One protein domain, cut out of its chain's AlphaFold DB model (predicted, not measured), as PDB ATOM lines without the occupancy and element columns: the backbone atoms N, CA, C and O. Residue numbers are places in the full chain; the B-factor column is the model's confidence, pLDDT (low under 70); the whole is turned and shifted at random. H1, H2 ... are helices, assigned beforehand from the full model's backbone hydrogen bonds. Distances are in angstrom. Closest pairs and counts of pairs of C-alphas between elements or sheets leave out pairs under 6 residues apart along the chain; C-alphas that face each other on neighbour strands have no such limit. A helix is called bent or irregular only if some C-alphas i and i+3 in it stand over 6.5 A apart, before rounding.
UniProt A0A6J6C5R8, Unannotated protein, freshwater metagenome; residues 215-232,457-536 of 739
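What this domain is: This is residues 215 to 232 and 457 to 536 of the 739 residues of the protein "Unannotated protein" of freshwater metagenome (UniProt A0A6J6C5R8). H2, the longest helix by residues, makes a small bundle with H1 and H3, and H4 sticks out from this body as an arm, residues 513 to 536 standing free. The 98 printed residues, all helix in class, have four named helices, H1 to H4. The whole is only just extended, close to loose, with a radius of gyration of the C-alphas of 19.0 A and spans of 69 by 28 by 17 A.

How they stand to each other: H2, residues 459 to 485, is irregular, with C-alphas 476 and 479 9.4 A apart. It touches H1, residues 216 to 232, opposite ways, the closest C-alphas being Leu 469 and Ala 222, 5.2 A. H3, residues 495 to 508, touches H1 at a steep tilt of 40 degrees, closest at C-alphas 499 and 223, 6.6 A. Each backbone O i to N i+4 pair is within hydrogen-bond range in H1, H3 and H4, and 15 of 23 in H2.

Where its parts are: H4, residues 512 to 535, is 34.2 A long, from (-44.833, -32.213, -28.787) to (-55.504, -37.920, 3.228).

The domain as a whole: Across the cut, C-alphas 232 and 457 are 9.8 A apart. Model confidence is under 70 in 37 residues.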
ATOM      1  N   ASP A 215     -37.270 -24.118 -28.650       66.94
ATOM      2  CA  ASP A 215     -37.793 -23.390 -29.814       66.94
ATOM      3  C   ASP A 215     -37.674 -24.245 -31.090       66.94
ATOM      4  O   ASP A 215     -36.713 -24.168 -31.859       66.94
ATOM      5  N   LEU A 216     -38.666 -25.110 -31.308       70.81
ATOM      6  CA  LEU A 216     -38.750 -25.988 -32.483       70.81
ATOM      7  C   LEU A 216     -39.088 -25.231 -33.781       70.81
ATOM      8  O   LEU A 216     -39.009 -25.812 -34.866       70.81
ATOM      9  N   HIS A 217     -39.476 -23.954 -33.702       70.56
ATOM     10  CA  HIS A 217     -39.921 -23.198 -34.869       70.56
ATOM     11  C   HIS A 217     -38.756 -22.867 -35.810       70.56
ATOM     12  O   HIS A 217     -38.869 -23.067 -37.022       70.56
ATOM     13  N   GLU A 218     -37.615 -22.441 -35.259       71.81
ATOM     14  CA  GLU A 218     -36.411 -22.130 -36.043       71.81
ATOM     15  C   GLU A 218     -35.842 -23.376 -36.749       71.81
ATOM     16  O   GLU A 218     -35.408 -23.295 -37.901       71.81
ATOM     17  N   VAL A 219     -35.904 -24.545 -36.098       75.56
ATOM     18  CA  VAL A 219     -35.442 -25.827 -36.659       75.56
ATOM     19  C   VAL A 219     -36.330 -26.273 -37.823       75.56
ATOM     20  O   VAL A 219     -35.823 -26.616 -38.893       75.56
ATOM     21  N   CYS A 220     -37.654 -26.229 -37.649       74.94
ATOM     22  CA  CYS A 220     -38.601 -26.590 -38.706       74.94
ATOM     23  C   CYS A 220     -38.487 -25.657 -39.920       74.94
ATOM     24  O   CYS A 220     -38.457 -26.137 -41.053       74.94
ATOM     25  N   ALA A 221     -38.343 -24.345 -39.700       77.88
ATOM     26  CA  ALA A 221     -38.191 -23.373 -40.780       77.88
ATOM     27  C   ALA A 221     -36.910 -23.609 -41.604       77.88
ATOM     28  O   ALA A 221     -36.967 -23.663 -42.833       77.88
ATOM     29  N   ALA A 222     -35.762 -23.808 -40.945       78.69
ATOM     30  CA  ALA A 222     -34.490 -24.049 -41.630       78.69
ATOM     31  C   ALA A 222     -34.450 -25.411 -42.356       78.69
ATOM     32  O   ALA A 222     -33.858 -25.523 -43.432       78.69
ATOM     33  N   ARG A 223     -35.122 -26.435 -41.812       82.75
ATOM     34  CA  ARG A 223     -35.321 -27.735 -42.468       82.75
ATOM     35  C   ARG A 223     -36.150 -27.609 -43.739       82.75
ATOM     36  O   ARG A 223     -35.752 -28.144 -44.774       82.75
ATOM     37  N   ASP A 224     -37.297 -26.946 -43.665       78.81
ATOM     38  CA  ASP A 224     -38.204 -26.835 -44.808       78.81
ATOM     39  C   ASP A 224     -37.553 -26.043 -45.955       78.81
ATOM     40  O   ASP A 224     -37.718 -26.394 -47.126       78.81
ATOM     41  N   GLU A 225     -36.726 -25.049 -45.626       80.88
ATOM     42  CA  GLU A 225     -35.908 -24.307 -46.587       80.88
ATOM     43  C   GLU A 225     -34.825 -25.184 -47.243       80.88
ATOM     44  O   GLU A 225     -34.717 -25.206 -48.471       80.88
ATOM     45  N   LEU A 226     -34.081 -25.979 -46.462       79.44
ATOM     46  CA  LEU A 226     -33.075 -26.910 -46.993       79.44
ATOM     47  C   LEU A 226     -33.711 -27.985 -47.891       79.44
ATOM     48  O   LEU A 226     -33.195 -28.301 -48.965       79.44
ATOM     49  N   LYS A 227     -34.874 -28.508 -47.487       79.94
ATOM     50  CA  LYS A 227     -35.660 -29.469 -48.269       79.94
ATOM     51  C   LYS A 227     -36.179 -28.857 -49.570       79.94
ATOM     52  O   LYS A 227     -36.166 -29.521 -50.609       79.94
ATOM     53  N   GLY A 228     -36.606 -27.595 -49.541       76.62
ATOM     54  CA  GLY A 228     -37.013 -26.847 -50.731       76.62
ATOM     55  C   GLY A 228     -35.880 -26.702 -51.750       76.62
ATOM     56  O   GLY A 228     -36.084 -26.962 -52.936       76.62
ATOM     57  N   LEU A 229     -34.670 -26.371 -51.292       73.50
ATOM     58  CA  LEU A 229     -33.497 -26.211 -52.158       73.50
ATOM     59  C   LEU A 229     -33.047 -27.533 -52.801       73.50
ATOM     60  O   LEU A 229     -32.752 -27.568 -53.995       73.50
ATOM     61  N   LEU A 230     -33.057 -28.636 -52.046       68.31
ATOM     62  CA  LEU A 230     -32.669 -29.957 -52.561       68.31
ATOM     63  C   LEU A 230     -33.702 -30.536 -53.543       68.31
ATOM     64  O   LEU A 230     -33.341 -31.133 -54.556       68.31
ATOM     65  N   THR A 231     -34.997 -30.308 -53.307       64.56
ATOM     66  CA  THR A 231     -36.067 -30.800 -54.198       64.56
ATOM     67  C   THR A 231     -36.199 -30.007 -55.502       64.56
ATOM     68  O   THR A 231     -36.566 -30.589 -56.524       64.56
ATOM     69  N   ALA A 232     -35.859 -28.713 -55.507       59.59
ATOM     70  CA  ALA A 232     -35.846 -27.879 -56.713       59.59
ATOM     71  C   ALA A 232     -34.723 -28.248 -57.710       59.59
ATOM     72  O   ALA A 232     -34.818 -27.916 -58.890       59.59
ATOM     73  N   ILE A 457     -25.875 -27.104 -58.782       54.22
ATOM     74  CA  ILE A 457     -26.162 -26.782 -57.386       54.22
ATOM     75  C   ILE A 457     -25.273 -25.582 -57.064       54.22
ATOM     76  O   ILE A 457     -24.050 -25.694 -57.164       54.22
ATOM     77  N   ASP A 458     -25.852 -24.444 -56.677       56.91
ATOM     78  CA  ASP A 458     -25.082 -23.391 -56.012       56.91
ATOM     79  C   ASP A 458     -24.736 -23.918 -54.608       56.91
ATOM     80  O   ASP A 458     -25.473 -23.751 -53.635       56.91
ATOM     81  N   THR A 459     -23.646 -24.688 -54.527       63.22
ATOM     82  CA  THR A 459     -23.238 -25.454 -53.335       63.22
ATOM     83  C   THR A 459     -23.106 -24.568 -52.097       63.22
ATOM     84  O   THR A 459     -23.324 -25.029 -50.979       63.22
ATOM     85  N   ALA A 460     -22.834 -23.276 -52.287       68.50
ATOM     86  CA  ALA A 460     -22.743 -22.288 -51.221       68.50
ATOM     87  C   ALA A 460     -24.072 -22.048 -50.477       68.50
ATOM     88  O   ALA A 460     -24.053 -21.929 -49.252       68.50
ATOM     89  N   GLU A 461     -25.215 -22.001 -51.171       71.62
ATOM     90  CA  GLU A 461     -26.516 -21.743 -50.532       71.62
ATOM     91  C   GLU A 461     -26.987 -22.955 -49.720       71.62
ATOM     92  O   GLU A 461     -27.412 -22.809 -48.574       71.62
ATOM     93  N   VAL A 462     -26.811 -24.165 -50.262       71.62
ATOM     94  CA  VAL A 462     -27.132 -25.418 -49.558       71.62
ATOM     95  C   VAL A 462     -26.277 -25.572 -48.297       71.62
ATOM     96  O   VAL A 462     -26.809 -25.905 -47.238       71.62
ATOM     97  N   HIS A 463     -24.973 -25.270 -48.366       73.88
ATOM     98  CA  HIS A 463     -24.097 -25.306 -47.189       73.88
ATOM     99  C   HIS A 463     -24.474 -24.256 -46.135       73.88
ATOM    100  O   HIS A 463     -24.452 -24.561 -44.944       73.88
ATOM    101  N   LEU A 464     -24.859 -23.043 -46.545       80.56
ATOM    102  CA  LEU A 464     -25.266 -21.984 -45.618       80.56
ATOM    103  C   LEU A 464     -26.551 -22.346 -44.856       80.56
ATOM    104  O   LEU A 464     -26.625 -22.150 -43.641       80.56
ATOM    105  N   VAL A 465     -27.556 -22.881 -45.556       79.12
ATOM    106  CA  VAL A 465     -28.826 -23.288 -44.932       79.12
ATOM    107  C   VAL A 465     -28.633 -24.533 -44.059       79.12
ATOM    108  O   VAL A 465     -29.180 -24.583 -42.957       79.12
ATOM    109  N   ALA A 466     -27.803 -25.493 -44.482       76.88
ATOM    110  CA  ALA A 466     -27.449 -26.660 -43.671       76.88
ATOM    111  C   ALA A 466     -26.729 -26.270 -42.369       76.88
ATOM    112  O   ALA A 466     -27.065 -26.782 -41.302       76.88
ATOM    113  N   GLU A 467     -25.803 -25.311 -42.426       78.62
ATOM    114  CA  GLU A 467     -25.097 -24.823 -41.239       78.62
ATOM    115  C   GLU A 467     -26.027 -24.047 -40.293       78.62
ATOM    116  O   GLU A 467     -25.954 -24.192 -39.073       78.62
ATOM    117  N   ARG A 468     -26.974 -23.273 -40.838       81.00
ATOM    118  CA  ARG A 468     -27.996 -22.595 -40.029       81.00
ATOM    119  C   ARG A 468     -28.929 -23.590 -39.334       81.00
ATOM    120  O   ARG A 468     -29.263 -23.381 -38.169       81.00
ATOM    121  N   LEU A 469     -29.314 -24.669 -40.016       78.69
ATOM    122  CA  LEU A 469     -30.107 -25.750 -39.430       78.69
ATOM    123  C   LEU A 469     -29.336 -26.469 -38.315       78.69
ATOM    124  O   LEU A 469     -29.897 -26.696 -37.247       78.69
ATOM    125  N   ARG A 470     -28.042 -26.744 -38.514       75.69
ATOM    126  CA  ARG A 470     -27.165 -27.321 -37.482       75.69
ATOM    127  C   ARG A 470     -27.139 -26.465 -36.215       75.69
ATOM    128  O   ARG A 470     -27.403 -26.970 -35.130       75.69
ATOM    129  N   VAL A 471     -26.902 -25.161 -36.360       77.00
ATOM    130  CA  VAL A 471     -26.866 -24.216 -35.230       77.00
ATOM    131  C   VAL A 471     -28.228 -24.101 -34.534       77.00
ATOM    132  O   VAL A 471     -28.278 -23.978 -33.311       77.00
ATOM    133  N   ALA A 472     -29.336 -24.151 -35.279       74.81
ATOM    134  CA  ALA A 472     -30.678 -24.147 -34.695       74.81
ATOM    135  C   ALA A 472     -30.945 -25.419 -33.869       74.81
ATOM    136  O   ALA A 472     -31.471 -25.335 -32.761       74.81
ATOM    137  N   VAL A 473     -30.521 -26.589 -34.363       72.56
ATOM    138  CA  VAL A 473     -30.637 -27.868 -33.641       72.56
ATOM    139  C   VAL A 473     -29.739 -27.895 -32.404       72.56
ATOM    140  O   VAL A 473     -30.202 -28.308 -31.348       72.56
ATOM    141  N   GLU A 474     -28.500 -27.400 -32.484       73.12
ATOM    142  CA  GLU A 474     -27.582 -27.290 -31.335       73.12
ATOM    143  C   GLU A 474     -28.145 -26.392 -30.222       73.12
ATOM    144  O   GLU A 474     -27.974 -26.679 -29.036       73.12
ATOM    145  N   ARG A 475     -28.840 -25.308 -30.589       70.44
ATOM    146  CA  ARG A 475     -29.523 -24.434 -29.624       70.44
ATOM    147  C   ARG A 475     -30.765 -25.078 -29.027       70.44
ATOM    148  O   ARG A 475     -31.012 -24.884 -27.842       70.44
ATOM    149  N   ALA A 476     -31.531 -25.815 -29.830       66.12
ATOM    150  CA  ALA A 476     -32.739 -26.484 -29.373       66.12
ATOM    151  C   ALA A 476     -32.402 -27.695 -28.486       66.12
ATOM    152  O   ALA A 476     -32.837 -27.748 -27.351       66.12
ATOM    153  N   ALA A 477     -31.581 -28.644 -28.933       63.88
ATOM    154  CA  ALA A 477     -31.367 -29.924 -28.248       63.88
ATOM    155  C   ALA A 477     -30.708 -29.822 -26.849       63.88
ATOM    156  O   ALA A 477     -30.816 -30.754 -26.049       63.88
ATOM    157  N   GLY A 478     -30.055 -28.702 -26.520       60.34
ATOM    158  CA  GLY A 478     -29.376 -28.509 -25.237       60.34
ATOM    159  C   GLY A 478     -28.163 -29.442 -25.031       60.34
ATOM    160  O   GLY A 478     -27.844 -30.273 -25.882       60.34
ATOM    161  N   PRO A 479     -27.443 -29.328 -23.897       55.12
ATOM    162  CA  PRO A 479     -26.192 -30.062 -23.678       55.12
ATOM    163  C   PRO A 479     -26.371 -31.581 -23.501       55.12
ATOM    164  O   PRO A 479     -25.450 -32.330 -23.801       55.12
ATOM    165  N   VAL A 480     -27.545 -32.051 -23.059       49.22
ATOM    166  CA  VAL A 480     -27.782 -33.465 -22.694       49.22
ATOM    167  C   VAL A 480     -28.054 -34.361 -23.911       49.22
ATOM    168  O   VAL A 480     -27.690 -35.531 -23.906       49.22
ATOM    169  N   LEU A 481     -28.655 -33.830 -24.984       50.41
ATOM    170  CA  LEU A 481     -28.850 -34.571 -26.244       50.41
ATOM    171  C   LEU A 481     -27.631 -34.474 -27.182       50.41
ATOM    172  O   LEU A 481     -27.519 -35.250 -28.132       50.41
ATOM    173  N   ASN A 482     -26.700 -33.553 -26.905       51.66
ATOM    174  CA  ASN A 482     -25.508 -33.312 -27.722       51.66
ATOM    175  C   ASN A 482     -24.481 -34.458 -27.661       51.66
ATOM    176  O   ASN A 482     -23.854 -34.745 -28.679       51.66
ATOM    177  N   GLU A 483     -24.362 -35.154 -26.520       47.88
ATOM    178  CA  GLU A 483     -23.329 -36.184 -26.265       47.88
ATOM    179  C   GLU A 483     -23.441 -37.442 -27.149       47.88
ATOM    180  O   GLU A 483     -22.539 -38.273 -27.170       47.88
ATOM    181  N   THR A 484     -24.541 -37.624 -27.888       51.28
ATOM    182  CA  THR A 484     -24.734 -38.815 -28.743       51.28
ATOM    183  C   THR A 484     -25.008 -38.503 -30.210       51.28
ATOM    184  O   THR A 484     -24.771 -39.364 -31.056       51.28
ATOM    185  N   TRP A 485     -25.480 -37.296 -30.538       53.94
ATOM    186  CA  TRP A 485     -25.941 -36.960 -31.893       53.94
ATOM    187  C   TRP A 485     -25.028 -35.986 -32.654       53.94
ATOM    188  O   TRP A 485     -24.977 -36.063 -33.881       53.94
ATOM    189  N   LEU A 486     -24.289 -35.104 -31.966       53.84
ATOM    190  CA  LEU A 486     -23.477 -34.036 -32.582       53.84
ATOM    191  C   LEU A 486     -21.968 -34.138 -32.300       53.84
ATOM    192  O   LEU A 486     -21.197 -33.371 -32.872       53.84
ATOM    193  N   ASP A 487     -21.517 -35.128 -31.521       46.81
ATOM    194  CA  ASP A 487     -20.096 -35.328 -31.168       46.81
ATOM    195  C   ASP A 487     -19.179 -35.747 -32.339       46.81
ATOM    196  O   ASP A 487     -17.972 -35.949 -32.187       46.81
ATOM    197  N   SER A 488     -19.715 -35.788 -33.556       44.94
ATOM    198  CA  SER A 488     -18.913 -35.785 -34.773       44.94
ATOM    199  C   SER A 488     -18.391 -34.366 -35.037       44.94
ATOM    200  O   SER A 488     -18.920 -33.617 -35.864       44.94
ATOM    201  N   GLN A 489     -17.323 -33.973 -34.334       44.78
ATOM    202  CA  GLN A 489     -16.462 -32.899 -34.826       44.78
ATOM    203  C   GLN A 489     -16.027 -33.274 -36.251       44.78
ATOM    204  O   GLN A 489     -15.263 -34.218 -36.434       44.78
ATOM    205  N   ALA A 490     -16.521 -32.514 -37.232       48.38
ATOM    206  CA  ALA A 490     -16.460 -32.761 -38.678       48.38
ATOM    207  C   ALA A 490     -17.590 -33.638 -39.246       48.38
ATOM    208  O   ALA A 490     -17.356 -34.652 -39.905       48.38
ATOM    209  N   TRP A 491     -18.835 -33.184 -39.104       52.50
ATOM    210  CA  TRP A 491     -19.895 -33.634 -39.999       52.50
ATOM    211  C   TRP A 491     -19.613 -33.112 -41.424       52.50
ATOM    212  O   TRP A 491     -19.866 -31.956 -41.748       52.50
ATOM    213  N   THR A 492     -19.010 -33.957 -42.268       52.06
ATOM    214  CA  THR A 492     -18.734 -33.696 -43.696       52.06
ATOM    215  C   THR A 492     -19.849 -34.216 -44.612       52.06
ATOM    216  O   THR A 492     -19.620 -34.404 -45.807       52.06
ATOM    217  N   GLY A 493     -21.018 -34.534 -44.044       60.19
ATOM    218  CA  GLY A 493     -22.153 -35.104 -44.768       60.19
ATOM    219  C   GLY A 493     -22.775 -34.117 -45.755       60.19
ATOM    220  O   GLY A 493     -22.609 -32.899 -45.643       60.19
ATOM    221  N   THR A 494     -23.488 -34.641 -46.749       66.62
ATOM    222  CA  THR A 494     -24.257 -33.817 -47.691       66.62
ATOM    223  C   THR A 494     -25.474 -33.206 -46.982       66.62
ATOM    224  O   THR A 494     -25.912 -33.692 -45.942       66.62
ATOM    225  N   GLY A 495     -26.069 -32.140 -47.532       65.56
ATOM    226  CA  GLY A 495     -27.286 -31.543 -46.952       65.56
ATOM    227  C   GLY A 495     -28.458 -32.532 -46.803       65.56
ATOM    228  O   GLY A 495     -29.318 -32.344 -45.944       65.56
ATOM    229  N   GLU A 496     -28.468 -33.613 -47.587       68.88
ATOM    230  CA  GLU A 496     -29.463 -34.691 -47.528       68.88
ATOM    231  C   GLU A 496     -29.332 -35.553 -46.268       68.88
ATOM    232  O   GLU A 496     -30.337 -35.854 -45.620       68.88
ATOM    233  N   ASP A 497     -28.105 -35.890 -45.866       69.88
ATOM    234  CA  ASP A 497     -27.864 -36.650 -44.638       69.88
ATOM    235  C   ASP A 497     -28.319 -35.842 -43.403       69.88
ATOM    236  O   ASP A 497     -28.802 -36.409 -42.422       69.88
ATOM    237  N   LEU A 498     -28.251 -34.504 -43.473       71.06
ATOM    238  CA  LEU A 498     -28.569 -33.610 -42.361       71.06
ATOM    239  C   LEU A 498     -30.079 -33.517 -42.217       71.06
ATOM    240  O   LEU A 498     -30.604 -33.629 -41.113       71.06
ATOM    241  N   LEU A 499     -30.785 -33.400 -43.345       73.81
ATOM    242  CA  LEU A 499     -32.238 -33.508 -43.377       73.81
ATOM    243  C   LEU A 499     -32.719 -34.846 -42.831       73.81
ATOM    244  O   LEU A 499     -33.647 -34.855 -42.032       73.81
ATOM    245  N   ARG A 500     -32.085 -35.963 -43.206       74.81
ATOM    246  CA  ARG A 500     -32.480 -37.293 -42.726       74.81
ATOM    247  C   ARG A 500     -32.329 -37.417 -41.211       74.81
ATOM    248  O   ARG A 500     -33.230 -37.928 -40.547       74.81
ATOM    249  N   VAL A 501     -31.213 -36.937 -40.667       71.00
ATOM    250  CA  VAL A 501     -30.953 -36.930 -39.222       71.00
ATOM    251  C   VAL A 501     -31.944 -36.013 -38.499       71.00
ATOM    252  O   VAL A 501     -32.567 -36.433 -37.529       71.00
ATOM    253  N   VAL A 502     -32.174 -34.798 -38.997       72.88
ATOM    254  CA  VAL A 502     -33.137 -33.860 -38.394       72.88
ATOM    255  C   VAL A 502     -34.578 -34.372 -38.496       72.88
ATOM    256  O   VAL A 502     -35.336 -34.232 -37.541       72.88
ATOM    257  N   ASP A 503     -34.965 -35.019 -39.597       73.19
ATOM    258  CA  ASP A 503     -36.279 -35.657 -39.750       73.19
ATOM    259  C   ASP A 503     -36.462 -36.817 -38.760       73.19
ATOM    260  O   ASP A 503     -37.548 -36.973 -38.201       73.19
ATOM    261  N   LEU A 504     -35.414 -37.608 -38.502       70.25
ATOM    262  CA  LEU A 504     -35.417 -38.649 -37.468       70.25
ATOM    263  C   LEU A 504     -35.550 -38.049 -36.064       70.25
ATOM    264  O   LEU A 504     -36.337 -38.552 -35.266       70.25
ATOM    265  N   TRP A 505     -34.834 -36.960 -35.778       72.31
ATOM    266  CA  TRP A 505     -34.929 -36.241 -34.506       72.31
ATOM    267  C   TRP A 505     -36.337 -35.672 -34.291       72.31
ATOM    268  O   TRP A 505     -36.986 -35.992 -33.299       72.31
ATOM    269  N   LEU A 506     -36.876 -34.926 -35.261       70.12
ATOM    270  CA  LEU A 506     -38.243 -34.396 -35.213       70.12
ATOM    271  C   LEU A 506     -39.304 -35.507 -35.163       70.12
ATOM    272  O   LEU A 506     -40.362 -35.312 -34.567       70.12
ATOM    273  N   ALA A 507     -39.041 -36.684 -35.743       67.31
ATOM    274  CA  ALA A 507     -39.947 -37.828 -35.668       67.31
ATOM    275  C   ALA A 507     -40.050 -38.439 -34.262       67.31
ATOM    276  O   ALA A 507     -41.099 -38.993 -33.937       67.31
ATOM    277  N   VAL A 508     -39.019 -38.315 -33.420       63.28
ATOM    278  CA  VAL A 508     -39.089 -38.688 -31.993       63.28
ATOM    279  C   VAL A 508     -40.009 -37.728 -31.226       63.28
ATOM    280  O   VAL A 508     -40.696 -38.144 -30.296       63.28
ATOM    281  N   PHE A 509     -40.109 -36.476 -31.675       60.78
ATOM    282  CA  PHE A 509     -40.984 -35.437 -31.121       60.78
ATOM    283  C   PHE A 509     -42.289 -35.253 -31.915       60.78
ATOM    284  O   PHE A 509     -42.864 -34.172 -31.868       60.78
ATOM    285  N   ARG A 510     -42.754 -36.273 -32.662       55.19
ATOM    286  CA  ARG A 510     -43.784 -36.159 -33.726       55.19
ATOM    287  C   ARG A 510     -45.097 -35.479 -33.337       55.19
ATOM    288  O   ARG A 510     -45.800 -35.037 -34.239       55.19
ATOM    289  N   ASP A 511     -45.403 -35.372 -32.050       63.69
ATOM    290  CA  ASP A 511     -46.371 -34.396 -31.572       63.69
ATOM    291  C   ASP A 511     -45.969 -33.895 -30.166       63.69
ATOM    292  O   ASP A 511     -46.266 -34.536 -29.151       63.69
ATOM    293  N   PRO A 512     -45.235 -32.767 -30.072       65.38
ATOM    294  CA  PRO A 512     -44.833 -32.213 -28.787       65.38
ATOM    295  C   PRO A 512     -46.058 -31.776 -27.979       65.38
ATOM    296  O   PRO A 512     -46.006 -31.774 -26.751       65.38
ATOM    297  N   ALA A 513     -47.168 -31.433 -28.645       67.94
ATOM    298  CA  ALA A 513     -48.401 -31.055 -27.975       67.94
ATOM    299  C   ALA A 513     -49.068 -32.274 -27.326       67.94
ATOM    300  O   ALA A 513     -49.449 -32.184 -26.157       67.94
ATOM    301  N   ASP A 514     -49.130 -33.416 -28.018       75.31
ATOM    302  CA  ASP A 514     -49.655 -34.661 -27.438       75.31
ATOM    303  C   ASP A 514     -48.760 -35.195 -26.315       75.31
ATOM    304  O   ASP A 514     -49.267 -35.631 -25.278       75.31
ATOM    305  N   TRP A 515     -47.431 -35.127 -26.468       79.00
ATOM    306  CA  TRP A 515     -46.504 -35.520 -25.402       79.00
ATOM    307  C   TRP A 515     -46.662 -34.617 -24.168       79.00
ATOM    308  O   TRP A 515     -46.856 -35.127 -23.067       79.00
ATOM    309  N   VAL A 516     -46.692 -33.286 -24.340       80.94
ATOM    310  CA  VAL A 516     -46.930 -32.332 -23.237       80.94
ATOM    311  C   VAL A 516     -48.301 -32.558 -22.592       80.94
ATOM    312  O   VAL A 516     -48.416 -32.494 -21.366       80.94
ATOM    313  N   ALA A 517     -49.347 -32.826 -23.379       82.69
ATOM    314  CA  ALA A 517     -50.685 -33.114 -22.868       82.69
ATOM    315  C   ALA A 517     -50.716 -34.419 -22.056       82.69
ATOM    316  O   ALA A 517     -51.245 -34.432 -20.943       82.69
ATOM    317  N   SER A 518     -50.089 -35.482 -22.568       84.75
ATOM    318  CA  SER A 518     -49.965 -36.781 -21.901       84.75
ATOM    319  C   SER A 518     -49.174 -36.677 -20.595       84.75
ATOM    320  O   SER A 518     -49.666 -37.075 -19.539       84.75
ATOM    321  N   THR A 519     -47.997 -36.045 -20.614       84.75
ATOM    322  CA  THR A 519     -47.170 -35.845 -19.414       84.75
ATOM    323  C   THR A 519     -47.854 -34.939 -18.387       84.75
ATOM    324  O   THR A 519     -47.766 -35.195 -17.185       84.75
ATOM    325  N   ARG A 520     -48.607 -33.917 -18.820       89.06
ATOM    326  CA  ARG A 520     -49.413 -33.085 -17.911       89.06
ATOM    327  C   ARG A 520     -50.562 -33.875 -17.278       89.06
ATOM    328  O   ARG A 520     -50.816 -33.674 -16.092       89.06
ATOM    329  N   SER A 521     -51.219 -34.764 -18.027       91.38
ATOM    330  CA  SER A 521     -52.242 -35.675 -17.492       91.38
ATOM    331  C   SER A 521     -51.643 -36.614 -16.446       91.38
ATOM    332  O   SER A 521     -52.139 -36.670 -15.328       91.38
ATOM    333  N   GLN A 522     -50.514 -37.258 -16.756       92.00
ATOM    334  CA  GLN A 522     -49.801 -38.128 -15.811       92.00
ATOM    335  C   GLN A 522     -49.408 -37.381 -14.530       92.00
ATOM    336  O   GLN A 522     -49.598 -37.887 -13.429       92.00
ATOM    337  N   MET A 523     -48.918 -36.143 -14.646       92.81
ATOM    338  CA  MET A 523     -48.594 -35.317 -13.482       92.81
ATOM    339  C   MET A 523     -49.840 -34.951 -12.657       92.81
ATOM    340  O   MET A 523     -49.754 -34.866 -11.433       92.81
ATOM    341  N   GLN A 524     -50.997 -34.721 -13.289       92.69
ATOM    342  CA  GLN A 524     -52.262 -34.496 -12.580       92.69
ATOM    343  C   GLN A 524     -52.721 -35.754 -11.837       92.69
ATOM    344  O   GLN A 524     -53.116 -35.646 -10.678       92.69
ATOM    345  N   ASP A 525     -52.592 -36.926 -12.459       93.94
ATOM    346  CA  ASP A 525     -52.921 -38.211 -11.838       93.94
ATOM    347  C   ASP A 525     -52.007 -38.506 -10.640       93.94
ATOM    348  O   ASP A 525     -52.492 -38.881  -9.573       93.94
ATOM    349  N   LEU A 526     -50.697 -38.268 -10.765       92.88
ATOM    350  CA  LEU A 526     -49.747 -38.409  -9.654       92.88
ATOM    351  C   LEU A 526     -50.042 -37.422  -8.519       92.88
ATOM    352  O   LEU A 526     -50.015 -37.798  -7.352       92.88
ATOM    353  N   ARG A 527     -50.394 -36.169  -8.831       93.00
ATOM    354  CA  ARG A 527     -50.817 -35.191  -7.812       93.00
ATOM    355  C   ARG A 527     -52.110 -35.605  -7.115       93.00
ATOM    356  O   ARG A 527     -52.228 -35.404  -5.912       93.00
ATOM    357  N   ALA A 528     -53.060 -36.192  -7.840       92.12
ATOM    358  CA  ALA A 528     -54.265 -36.747  -7.237       92.12
ATOM    359  C   ALA A 528     -53.926 -37.917  -6.300       92.12
ATOM    360  O   ALA A 528     -54.473 -37.987  -5.203       92.12
ATOM    361  N   GLN A 529     -52.979 -38.782  -6.683       91.31
ATOM    362  CA  GLN A 529     -52.474 -39.844  -5.807       91.31
ATOM    363  C   GLN A 529     -51.797 -39.284  -4.552       91.31
ATOM    364  O   GLN A 529     -52.092 -39.773  -3.470       91.31
ATOM    365  N   ILE A 530     -50.980 -38.228  -4.663       91.31
ATOM    366  CA  ILE A 530     -50.378 -37.553  -3.498       91.31
ATOM    367  C   ILE A 530     -51.467 -37.081  -2.532       91.31
ATOM    368  O   ILE A 530     -51.393 -37.396  -1.353       91.31
ATOM    369  N   VAL A 531     -52.514 -36.406  -3.022       91.75
ATOM    370  CA  VAL A 531     -53.626 -35.941  -2.172       91.75
ATOM    371  C   VAL A 531     -54.334 -37.107  -1.478       91.75
ATOM    372  O   VAL A 531     -54.704 -36.995  -0.313       91.75
ATOM    373  N   VAL A 532     -54.513 -38.239  -2.167       90.69
ATOM    374  CA  VAL A 532     -55.092 -39.448  -1.564       90.69
ATOM    375  C   VAL A 532     -54.165 -40.017  -0.488       90.69
ATOM    376  O   VAL A 532     -54.629 -40.276   0.614       90.69
ATOM    377  N   THR A 533     -52.864 -40.147  -0.753       87.19
ATOM    378  CA  THR A 533     -51.877 -40.658   0.215       87.19
ATOM    379  C   THR A 533     -51.627 -39.684   1.376       87.19
ATOM    380  O   THR A 533     -51.236 -40.098   2.463       87.19
ATOM    381  N   GLU A 534     -51.832 -38.380   1.188       86.25
ATOM    382  CA  GLU A 534     -51.825 -37.368   2.255       86.25
ATOM    383  C   GLU A 534     -53.078 -37.460   3.131       86.25
ATOM    384  O   GLU A 534     -52.978 -37.335   4.350       86.25
ATOM    385  N   ALA A 535     -54.241 -37.710   2.521       84.88
ATOM    386  CA  ALA A 535     -55.504 -37.920   3.228       84.88
ATOM    387  C   ALA A 535     -55.578 -39.287   3.930       84.88
ATOM    388  O   ALA A 535     -56.295 -39.430   4.923       84.88
ATOM    389  N   GLU A 536     -54.837 -40.283   3.438       83.50
ATOM    390  CA  GLU A 536     -54.492 -41.496   4.175       83.50
ATOM    391  C   GLU A 536     -53.538 -41.121   5.314       83.50
ATOM    392  O   GLU A 536     -52.319 -41.284   5.253       83.50
TER     393      GLU A 536